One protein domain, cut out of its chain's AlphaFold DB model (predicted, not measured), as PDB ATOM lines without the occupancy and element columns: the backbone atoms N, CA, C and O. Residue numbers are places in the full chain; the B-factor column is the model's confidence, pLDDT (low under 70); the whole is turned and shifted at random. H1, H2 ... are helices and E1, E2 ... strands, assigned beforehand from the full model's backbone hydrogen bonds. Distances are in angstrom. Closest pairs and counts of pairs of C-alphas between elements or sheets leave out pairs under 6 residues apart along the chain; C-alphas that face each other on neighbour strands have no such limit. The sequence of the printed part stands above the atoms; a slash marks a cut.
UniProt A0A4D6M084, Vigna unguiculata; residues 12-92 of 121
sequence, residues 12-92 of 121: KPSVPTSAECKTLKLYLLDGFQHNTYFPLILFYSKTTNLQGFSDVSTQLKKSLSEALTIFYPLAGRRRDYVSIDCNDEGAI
ATOM      1  N   LYS A  12     161.863 133.389 184.173       98.12
ATOM      2  CA  LYS A  12     160.655 134.212 184.133       98.12
ATOM      3  C   LYS A  12     160.939 135.624 184.647       98.12
ATOM      4  O   LYS A  12     161.911 135.803 185.390       98.12
ATOM      5  N   PRO A  13     160.116 136.620 184.284       97.75
ATOM      6  CA  PRO A  13     160.216 137.943 184.883       97.75
ATOM      7  C   PRO A  13     160.015 137.873 186.401       97.75
ATOM      8  O   PRO A  13     159.272 137.028 186.906       97.75
ATOM      9  N   SER A  14     160.702 138.748 187.131       97.62
ATOM     10  CA  SER A  14     160.634 138.796 188.596       97.62
ATOM     11  C   SER A  14     159.274 139.279 189.103       97.62
ATOM     12  O   SER A  14     158.846 138.900 190.193       97.62
ATOM     13  N   VAL A  15     158.586 140.093 188.300       95.38
ATOM     14  CA  VAL A  15     157.207 140.523 188.524       95.38
ATOM     15  C   VAL A  15     156.364 140.059 187.334       95.38
ATOM     16  O   VAL A  15     156.769 140.298 186.197       95.38
ATOM     17  N   PRO A  16     155.202 139.421 187.562       94.56
ATOM     18  CA  PRO A  16     154.335 138.975 186.479       94.56
ATOM     19  C   PRO A  16     153.890 140.121 185.569       94.56
ATOM     20  O   PRO A  16     153.585 141.222 186.040       94.56
ATOM     21  N   THR A  17     153.781 139.840 184.276       92.25
ATOM     22  CA  THR A  17     153.271 140.796 183.296       92.25
ATOM     23  C   THR A  17     151.813 141.139 183.604       92.25
ATOM     24  O   THR A  17     150.973 140.260 183.820       92.25
ATOM     25  N   SER A  18     151.491 142.439 183.615       89.62
ATOM     26  CA  SER A  18     150.122 142.917 183.845       89.62
ATOM     27  C   SER A  18     149.142 142.306 182.841       89.62
ATOM     28  O   SER A  18     149.452 142.150 181.657       89.62
ATOM     29  N   ALA A  19     147.918 142.026 183.294       84.19
ATOM     30  CA  ALA A  19     146.866 141.465 182.450       84.19
ATOM     31  C   ALA A  19     146.532 142.343 181.230       84.19
ATOM     32  O   ALA A  19     146.107 141.821 180.201       84.19
ATOM     33  N   GLU A  20     146.763 143.651 181.334       82.25
ATOM     34  CA  GLU A  20     146.542 144.629 180.263       82.25
ATOM     35  C   GLU A  20     147.635 144.583 179.177       82.25
ATOM     36  O   GLU A  20     147.390 144.977 178.039       82.25
ATOM     37  N   CYS A  21     148.817 144.039 179.491       82.38
ATOM     38  CA  CYS A  21     149.991 143.999 178.606       82.38
ATOM     39  C   CYS A  21     150.243 142.613 177.985       82.38
ATOM     40  O   CYS A  21     151.331 142.343 177.479       82.38
ATOM     41  N   LYS A  22     149.242 141.724 177.994       85.88
ATOM     42  CA  LYS A  22     149.370 140.326 177.536       85.88
ATOM     43  C   LYS A  22     149.655 140.153 176.045       85.88
ATOM     44  O   LYS A  22     149.966 139.052 175.604       85.88
ATOM     45  N   THR A  23     149.498 141.184 175.221       89.50
ATOM     46  CA  THR A  23     149.781 141.070 173.788       89.50
ATOM     47  C   THR A  23     150.467 142.322 173.280       89.50
ATOM     48  O   THR A  23     149.880 143.404 173.283       89.50
ATOM     49  N   LEU A  24     151.695 142.155 172.793       89.12
ATOM     50  CA  LEU A  24     152.406 143.191 172.060       89.12
ATOM     51  C   LEU A  24     152.104 143.035 170.569       89.12
ATOM     52  O   LEU A  24     152.356 141.977 169.992       89.12
ATOM     53  N   LYS A  25     151.582 144.091 169.940       87.94
ATOM     54  CA  LYS A  25     151.420 144.155 168.483       87.94
ATOM     55  C   LYS A  25     152.712 144.665 167.852       87.94
ATOM     56  O   LYS A  25     153.222 145.707 168.253       87.94
ATOM     57  N   LEU A  26     153.208 143.930 166.869       82.81
ATOM     58  CA  LEU A  26     154.361 144.276 166.054       82.81
ATOM     59  C   LEU A  26     153.903 145.147 164.878       82.81
ATOM     60  O   LEU A  26     152.824 144.931 164.319       82.81
ATOM     61  N   TYR A  27     154.697 146.150 164.509       78.25
ATOM     62  CA  TYR A  27     154.360 147.030 163.388       78.25
ATOM     63  C   TYR A  27     154.769 146.391 162.054       78.25
ATOM     64  O   TYR A  27     155.546 145.443 162.011       78.25
ATOM     65  N   LEU A  28     154.254 146.912 160.934       62.94
ATOM     66  CA  LEU A  28     154.431 146.324 159.595       62.94
ATOM     67  C   LEU A  28     155.906 146.045 159.228       62.94
ATOM     68  O   LEU A  28     156.187 145.080 158.526       62.94
ATOM     69  N   LEU A  29     156.847 146.858 159.725       61.56
ATOM     70  CA  LEU A  29     158.287 146.686 159.494       61.56
ATOM     71  C   LEU A  29     158.883 145.486 160.255       61.56
ATOM     72  O   LEU A  29     159.794 144.838 159.743       61.56
ATOM     73  N   ASP A  30     158.323 145.128 161.410       59.12
ATOM     74  CA  ASP A  30     158.716 143.950 162.194       59.12
ATOM     75  C   ASP A  30     158.208 142.643 161.551       59.12
ATOM     76  O   ASP A  30     158.752 141.563 161.786       59.12
ATOM     77  N   GLY A  31     157.183 142.731 160.691       56.72
ATOM     78  CA  GLY A  31     156.646 141.601 159.927       56.72
ATOM     79  C   GLY A  31     157.585 141.086 158.827       56.72
ATOM     80  O   GLY A  31     157.448 139.940 158.402       56.72
ATOM     81  N   PHE A  32     158.556 141.899 158.389       59.53
ATOM     82  CA  PHE A  32     159.566 141.513 157.391       59.53
ATOM     83  C   PHE A  32     160.786 140.812 157.996       59.53
ATOM     84  O   PHE A  32     161.603 140.248 157.257       59.53
ATOM     85  N   GLN A  33     160.932 140.830 159.326       58.81
ATOM     86  CA  GLN A  33     161.981 140.064 159.982       58.81
ATOM     87  C   GLN A  33     161.648 138.580 159.846       58.81
ATOM     88  O   GLN A  33     160.675 138.075 160.415       58.81
ATOM     89  N   HIS A  34     162.463 137.894 159.043       59.31
ATOM     90  CA  HIS A  34     162.445 136.443 158.941       59.31
ATOM     91  C   HIS A  34     162.554 135.875 160.359       59.31
ATOM     92  O   HIS A  34     163.238 136.459 161.200       59.31
ATOM     93  N   ASN A  35     161.836 134.786 160.639       68.19
ATOM     94  CA  ASN A  35     161.776 134.137 161.950       68.19
ATOM     95  C   ASN A  35     163.134 133.493 162.299       68.19
ATOM     96  O   ASN A  35     163.282 132.274 162.301       68.19
ATOM     97  N   THR A  36     164.148 134.328 162.495       74.94
ATOM     98  CA  THR A  36     165.559 133.977 162.585       74.94
ATOM     99  C   THR A  36     166.129 134.628 163.830       74.94
ATOM    100  O   THR A  36     165.921 135.813 164.088       74.94
ATOM    101  N   TYR A  37     166.867 133.845 164.603       81.69
ATOM    102  CA  TYR A  37     167.581 134.337 165.768       81.69
ATOM    103  C   TYR A  37     168.866 135.035 165.329       81.69
ATOM    104  O   TYR A  37     169.579 134.532 164.462       81.69
ATOM    105  N   PHE A  38     169.172 136.184 165.930       84.50
ATOM    106  CA  PHE A  38     170.454 136.853 165.738       84.50
ATOM    107  C   PHE A  38     171.475 136.286 166.739       84.50
ATOM    108  O   PHE A  38     171.334 136.535 167.941       84.50
ATOM    109  N   PRO A  39     172.480 135.507 166.297       86.25
ATOM    110  CA  PRO A  39     173.457 134.927 167.206       86.25
ATOM    111  C   PRO A  39     174.444 135.992 167.704       86.25
ATOM    112  O   PRO A  39     175.041 136.720 166.911       86.25
ATOM    113  N   LEU A  40     174.669 136.044 169.019       88.62
ATOM    114  CA  LEU A  40     175.701 136.868 169.651       88.62
ATOM    115  C   LEU A  40     176.475 136.023 170.667       88.62
ATOM    116  O   LEU A  40     175.876 135.408 171.545       88.62
ATOM    117  N   ILE A  41     177.807 136.024 170.567       88.94
ATOM    118  CA  ILE A  41     178.700 135.344 171.513       88.94
ATOM    119  C   ILE A  41     179.628 136.386 172.139       88.94
ATOM    120  O   ILE A  41     180.284 137.145 171.425       88.94
ATOM    121  N   LEU A  42     179.696 136.405 173.471       90.94
ATOM    122  CA  LEU A  42     180.566 137.293 174.243       90.94
ATOM    123  C   LEU A  42     181.541 136.458 175.081       90.94
ATOM    124  O   LEU A  42     181.133 135.516 175.759       90.94
ATOM    125  N   PHE A  43     182.826 136.817 175.051       89.62
ATOM    126  CA  PHE A  43     183.883 136.143 175.806       89.62
ATOM    127  C   PHE A  43     184.402 137.037 176.926       89.62
ATOM    128  O   PHE A  43     184.767 138.188 176.690       89.62
ATOM    129  N   TYR A  44     184.494 136.478 178.131       88.44
ATOM    130  CA  TYR A  44     184.995 137.172 179.312       88.44
ATOM    131  C   TYR A  44     186.186 136.408 179.886       88.44
ATOM    132  O   TYR A  44     186.094 135.216 180.178       88.44
ATOM    133  N   SER A  45     187.320 137.089 180.059       84.50
ATOM    134  CA  SER A  45     188.470 136.516 180.760       84.50
ATOM    135  C   SER A  45     188.135 136.286 182.229       84.50
ATOM    136  O   SER A  45     187.489 137.117 182.868       84.50
ATOM    137  N   LYS A  46     188.625 135.179 182.791       76.44
ATOM    138  CA  LYS A  46     188.527 134.928 184.229       76.44
ATOM    139  C   LYS A  46     189.308 136.016 184.968       76.44
ATOM    140  O   LYS A  46     190.533 136.057 184.869       76.44
ATOM    141  N   THR A  47     188.624 136.895 185.692       67.75
ATOM    142  CA  THR A  47     189.300 137.861 186.564       67.75
ATOM    143  C   THR A  47     189.618 137.194 187.903       67.75
ATOM    144  O   THR A  47     188.890 136.329 188.390       67.75
ATOM    145  N   THR A  48     190.762 137.549 188.483       61.41
ATOM    146  CA  THR A  48     191.360 136.884 189.654       61.41
ATOM    147  C   THR A  48     190.570 137.048 190.957       61.41
ATOM    148  O   THR A  48     190.883 136.365 191.925       61.41
ATOM    149  N   ASN A  49     189.537 137.898 190.977       62.56
ATOM    150  CA  ASN A  49     188.749 138.247 192.168       62.56
ATOM    151  C   ASN A  49     187.288 137.753 192.128       62.56
ATOM    152  O   ASN A  49     186.470 138.229 192.913       62.56
ATOM    153  N   LEU A  50     186.920 136.852 191.212       61.16
ATOM    154  CA  LEU A  50     185.520 136.440 191.065       61.16
ATOM    155  C   LEU A  50     185.118 135.294 191.996       61.16
ATOM    156  O   LEU A  50     185.841 134.310 192.163       61.16
ATOM    157  N   GLN A  51     183.906 135.454 192.533       63.28
ATOM    158  CA  GLN A  51     183.064 134.432 193.147       63.28
ATOM    159  C   GLN A  51     182.945 133.183 192.243       63.28
ATOM    160  O   GLN A  51     183.239 133.236 191.044       63.28
ATOM    161  N   GLY A  52     182.564 132.032 192.806       73.31
ATOM    162  CA  GLY A  52     182.518 130.770 192.062       73.31
ATOM    163  C   GLY A  52     181.565 130.831 190.861       73.31
ATOM    164  O   GLY A  52     180.682 131.679 190.794       73.31
ATOM    165  N   PHE A  53     181.694 129.903 189.901       74.44
ATOM    166  CA  PHE A  53     180.798 129.847 188.730       74.44
ATOM    167  C   PHE A  53     179.309 129.838 189.124       74.44
ATOM    168  O   PHE A  53     178.497 130.512 188.494       74.44
ATOM    169  N   SER A  54     178.972 129.133 190.210       78.31
ATOM    170  CA  SER A  54     177.617 129.096 190.773       78.31
ATOM    171  C   SER A  54     177.106 130.481 191.181       78.31
ATOM    172  O   SER A  54     175.931 130.787 190.986       78.31
ATOM    173  N   ASP A  55     177.978 131.337 191.713       85.12
ATOM    174  CA  ASP A  55     177.617 132.683 192.161       85.12
ATOM    175  C   ASP A  55     177.360 133.600 190.959       85.12
ATOM    176  O   ASP A  55     176.340 134.289 190.908       85.12
ATOM    177  N   VAL A  56     178.229 133.532 189.942       89.88
ATOM    178  CA  VAL A  56     178.057 134.274 188.682       89.88
ATOM    179  C   VAL A  56     176.762 133.861 187.995       89.88
ATOM    180  O   VAL A  56     175.974 134.720 187.606       89.88
ATOM    181  N   SER A  57     176.505 132.557 187.879       92.44
ATOM    182  CA  SER A  57     175.279 132.075 187.247       92.44
ATOM    183  C   SER A  57     174.028 132.539 188.000       92.44
ATOM    184  O   SER A  57     173.084 133.049 187.395       92.44
ATOM    185  N   THR A  58     174.042 132.463 189.333       94.25
ATOM    186  CA  THR A  58     172.933 132.945 190.169       94.25
ATOM    187  C   THR A  58     172.672 134.437 189.945       94.25
ATOM    188  O   THR A  58     171.522 134.852 189.783       94.25
ATOM    189  N   GLN A  59     173.731 135.248 189.875       94.81
ATOM    190  CA  GLN A  59     173.620 136.680 189.606       94.81
ATOM    191  C   GLN A  59     173.075 136.967 188.197       94.81
ATOM    192  O   GLN A  59     172.223 137.846 188.035       94.81
ATOM    193  N   LEU A  60     173.520 136.219 187.183       96.06
ATOM    194  CA  LEU A  60     173.024 136.340 185.810       96.06
ATOM    195  C   LEU A  60     171.538 135.980 185.710       96.06
ATOM    196  O   LEU A  60     170.769 136.748 185.142       96.06
ATOM    197  N   LYS A  61     171.103 134.873 186.319       97.50
ATOM    198  CA  LYS A  61     169.687 134.470 186.333       97.50
ATOM    199  C   LYS A  61     168.809 135.501 187.031       97.50
ATOM    200  O   LYS A  61     167.757 135.868 186.512       97.50
ATOM    201  N   LYS A  62     169.258 136.009 188.185       97.88
ATOM    202  CA  LYS A  62     168.535 137.041 188.937       97.88
ATOM    203  C   LYS A  62     168.390 138.331 188.126       97.88
ATOM    204  O   LYS A  62     167.277 138.820 187.961       97.88
ATOM    205  N   SER A  63     169.494 138.851 187.595       98.12
ATOM    206  CA  SER A  63     169.476 140.086 186.800       98.12
ATOM    207  C   SER A  63     168.683 139.931 185.499       98.12
ATOM    208  O   SER A  63     167.976 140.858 185.111       98.12
ATOM    209  N   LEU A  64     168.715 138.755 184.861       98.31
ATOM    210  CA  LEU A  64     167.861 138.449 183.714       98.31
ATOM    211  C   LEU A  64     166.377 138.481 184.095       98.31
ATOM    212  O   LEU A  64     165.589 139.104 183.394       98.31
ATOM    213  N   SER A  65     165.992 137.863 185.215       98.50
ATOM    214  CA  SER A  65     164.612 137.897 185.716       98.50
ATOM    215  C   SER A  65     164.130 139.331 185.983       98.50
ATOM    216  O   SER A  65     163.026 139.704 185.589       98.50
ATOM    217  N   GLU A  66     164.977 140.173 186.580       98.38
ATOM    218  CA  GLU A  66     164.686 141.594 186.807       98.38
ATOM    219  C   GLU A  66     164.571 142.383 185.493       98.38
ATOM    220  O   GLU A  66     163.645 143.178 185.329       98.38
ATOM    221  N   ALA A  67     165.461 142.136 184.530       98.38
ATOM    222  CA  ALA A  67     165.407 142.772 183.217       98.38
ATOM    223  C   ALA A  67     164.155 142.358 182.431       98.38
ATOM    224  O   ALA A  67     163.515 143.206 181.811       98.38
ATOM    225  N   LEU A  68     163.759 141.082 182.489       97.81
ATOM    226  CA  LEU A  68     162.556 140.576 181.824       97.81
ATOM    227  C   LEU A  68     161.273 141.204 182.370       97.81
ATOM    228  O   LEU A  68     160.307 141.292 181.632       97.81
ATOM    229  N   THR A  69     161.250 141.704 183.604       96.19
ATOM    230  CA  THR A  69     160.108 142.493 184.097       96.19
ATOM    231  C   THR A  69     159.915 143.782 183.289       96.19
ATOM    232  O   THR A  69     158.789 144.200 183.026       96.19
ATOM    233  N   ILE A  70     161.009 144.416 182.861       95.25
ATOM    234  CA  ILE A  70     160.987 145.641 182.047       95.25
ATOM    235  C   ILE A  70     160.782 145.286 180.567       95.25
ATOM    236  O   ILE A  70     159.979 145.905 179.873       95.25
ATOM    237  N   PHE A  71     161.479 144.252 180.096       95.38
ATOM    238  CA  PHE A  71     161.436 143.743 178.723       95.38
ATOM    239  C   PHE A  71     160.532 142.510 178.599       95.38
ATOM    240  O   PHE A  71     160.888 141.518 177.963       95.38
ATOM    241  N   TYR A  72     159.341 142.590 179.190       94.25
ATOM    242  CA  TYR A  72     158.386 141.484 179.300       94.25
ATOM    243  C   TYR A  72     158.037 140.756 177.991       94.25
ATOM    244  O   TYR A  72     157.863 139.535 178.042       94.25
ATOM    245  N   PRO A  73     158.012 141.391 176.796       94.62
ATOM    246  CA  PRO A  73     157.745 140.654 175.561       94.62
ATOM    247  C   PRO A  73     158.793 139.569 175.267       94.62
ATOM    248  O   PRO A  73     158.471 138.570 174.631       94.62
ATOM    249  N   LEU A  74     160.031 139.721 175.758       94.50
ATOM    250  CA  LEU A  74     161.107 138.742 175.563       94.50
ATOM    251  C   LEU A  74     160.911 137.456 176.383       94.50
ATOM    252  O   LEU A  74     161.504 136.431 176.055       94.50
ATOM    253  N   ALA A  75     160.075 137.490 177.425       96.62
ATOM    254  CA  ALA A  75     159.667 136.304 178.178       96.62
ATOM    255  C   ALA A  75     158.425 135.616 177.579       96.62
ATOM    256  O   ALA A  75     157.972 134.605 178.112       96.62
ATOM    257  N   GLY A  76     157.855 136.169 176.507       94.88
ATOM    258  CA  GLY A  76     156.659 135.656 175.854       94.88
ATOM    259  C   GLY A  76     156.937 134.626 174.762       94.88
ATOM    260  O   GLY A  76     158.043 134.095 174.617       94.88
ATOM    261  N   ARG A  77     155.922 134.369 173.937       93.56
ATOM    262  CA  ARG A  77     156.030 133.571 172.710       93.56
ATOM    263  C   ARG A  77     155.466 134.331 171.532       93.56
ATOM    264  O   ARG A  77     154.464 135.033 171.645       93.56
ATOM    265  N   ARG A  78     156.089 134.173 170.367       88.00
ATOM    266  CA  ARG A  78     155.512 134.693 169.129       88.00
ATOM    267  C   ARG A  78     154.203 133.949 168.864       88.00
ATOM    268  O   ARG A  78     154.215 132.729 168.729       88.00
ATOM    269  N   ARG A  79     153.086 134.680 168.827       84.81
ATOM    270  CA  ARG A  79     151.760 134.105 168.559       84.81
ATOM    271  C   ARG A  79     151.532 133.963 167.060       84.81
ATOM    272  O   ARG A  79     151.068 132.928 166.601       84.81
ATOM    273  N   ASP A  80     151.878 135.005 166.308       82.75
ATOM    274  CA  ASP A  80     151.749 135.070 164.853       82.75
ATOM    275  C   ASP A  80     152.795 136.033 164.252       82.75
ATOM    276  O   ASP A  80     153.754 136.452 164.908       82.75
ATOM    277  N   TYR A  81     152.656 136.381 162.973       79.38
ATOM    278  CA  TYR A  81     153.596 137.280 162.299       79.38
ATOM    279  C   TYR A  81     153.585 138.711 162.841       79.38
ATOM    280  O   TYR A  81     154.569 139.418 162.643       79.38
ATOM    281  N   VAL A  82     152.521 139.132 163.525       84.81
ATOM    282  CA  VAL A  82     152.283 140.531 163.897       84.81
ATOM    283  C   VAL A  82     152.071 140.720 165.398       84.81
ATOM    284  O   VAL A  82     151.727 141.815 165.837       84.81
ATOM    285  N   SER A  83     152.260 139.679 166.209       88.75
ATOM    286  CA  SER A  83     152.057 139.769 167.649       88.75
ATOM    287  C   SER A  83     152.875 138.776 168.470       88.75
ATOM    288  O   SER A  83     153.216 137.666 168.045       88.75
ATOM    289  N   ILE A  84     153.163 139.198 169.699       91.25
ATOM    290  CA  ILE A  84     153.794 138.398 170.745       91.25
ATOM    291  C   ILE A  84     152.786 138.226 171.880       91.25
ATOM    292  O   ILE A  84     152.180 139.197 172.338       91.25
ATOM    293  N   ASP A  85     152.615 136.985 172.323       94.38
ATOM    294  CA  ASP A  85     151.910 136.637 173.547       94.38
ATOM    295  C   ASP A  85     152.851 136.819 174.739       94.38
ATOM    296  O   ASP A  85     153.804 136.058 174.914       94.38
ATOM    297  N   CYS A  86     152.607 137.846 175.547       95.12
ATOM    298  CA  CYS A  86     153.395 138.155 176.737       95.12
ATOM    299  C   CYS A  86     152.917 137.280 177.906       95.12
ATOM    300  O   CYS A  86     152.247 137.754 178.823       95.12
ATOM    301  N   ASN A  87     153.201 135.978 177.819       95.12
ATOM    302  CA  ASN A  87     152.649 134.935 178.686       95.12
ATOM    303  C   ASN A  87     153.598 134.453 179.801       95.12
ATOM    304  O   ASN A  87     153.298 133.463 180.470       95.12
ATOM    305  N   ASP A  88     154.723 135.142 179.999       96.44
ATOM    306  CA  ASP A  88     155.736 134.843 181.020       96.44
ATOM    307  C   ASP A  88     156.235 133.385 181.007       96.44
ATOM    308  O   ASP A  88     156.633 132.834 182.041       96.44
ATOM    309  N   GLU A  89     156.240 132.729 179.843       96.94
ATOM    310  CA  GLU A  89     156.862 131.410 179.703       96.94
ATOM    311  C   GLU A  89     158.377 131.448 179.962       96.94
ATOM    312  O   GLU A  89     158.963 130.429 180.326       96.94
ATOM    313  N   GLY A  90     158.997 132.620 179.829       96.56
ATOM    314  CA  GLY A  90     160.381 132.888 180.190       96.56
ATOM    315  C   GLY A  90     161.369 132.708 179.040       96.56
ATOM    316  O   GLY A  90     161.052 132.139 177.988       96.56
ATOM    317  N   ALA A  91     162.583 133.207 179.264       96.19
ATOM    318  CA  ALA A  91     163.723 133.066 178.365       96.19
ATOM    319  C   ALA A  91     164.540 131.818 178.727       96.19
ATOM    320  O   ALA A  91     164.799 131.565 179.903       96.19
ATOM    321  N   ILE A  92     164.966 131.046 177.727       95.00
ATOM    322  CA  ILE A  92     165.793 129.856 177.957       95.00
ATOM    323  C   ILE A  92     167.193 130.280 178.407       95.00
ATOM    324  O   ILE A  92     167.884 131.018 177.706       95.00
TER     325      ILE A  92
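This is residues 12 to 92 of the 121 residues of a protein of Vigna unguiculata (UniProt A0A4D6M084). Little here is regular: a small three-stranded sheet at one end, the helix H1 reaching away from it, and residues 26 to 52 swinging out to enclose an open loop; residues 36 to 60 stick out. The printed part has 81 residues, 32 in named elements, ordered E1, H1, H2, E2, E3; class mixed, sheet E1 - E3 - E2 antiparallel. It is loose, radius of gyration of the C-alphas 16.0 A, spanning 48 by 28 by 15 A.

Start at E1, residues 23 to 25, antiparallel to E3, residues 83 to 85; N 24 and O 84 are 3.0 A apart. E3 forms a hairpin with E2, residues 77 to 80; N 85 and O 77 are 2.8 A apart. E1, H1 (residues 53 to 70), H2 (residues 72 to 75) and E2 make a split strand-helix-strand unit, same-way strands with E3 between, its crossover right-handed. H2 only grazes the sheet, with its residues 72 to 75; the closest C-alphas of H2 and E3 are those of Pro 73 and Ile 84, 6.6 A apart; H1 is not on the sheet. In H1, 13 of 14 O i to N i+4 pairs are within hydrogen-bond range; H2 is too short for one.

Find C-alpha 53 at (180.798, 129.847, 188.730); H1 runs 26.2 A from there. E3 ends at C-alpha 85, (151.910, 136.637, 173.547).

The printed part has no cut. The link E1 to H1 is long, 27 residues. Residues 28 to 35 and 47 to 51 have pLDDT under 70.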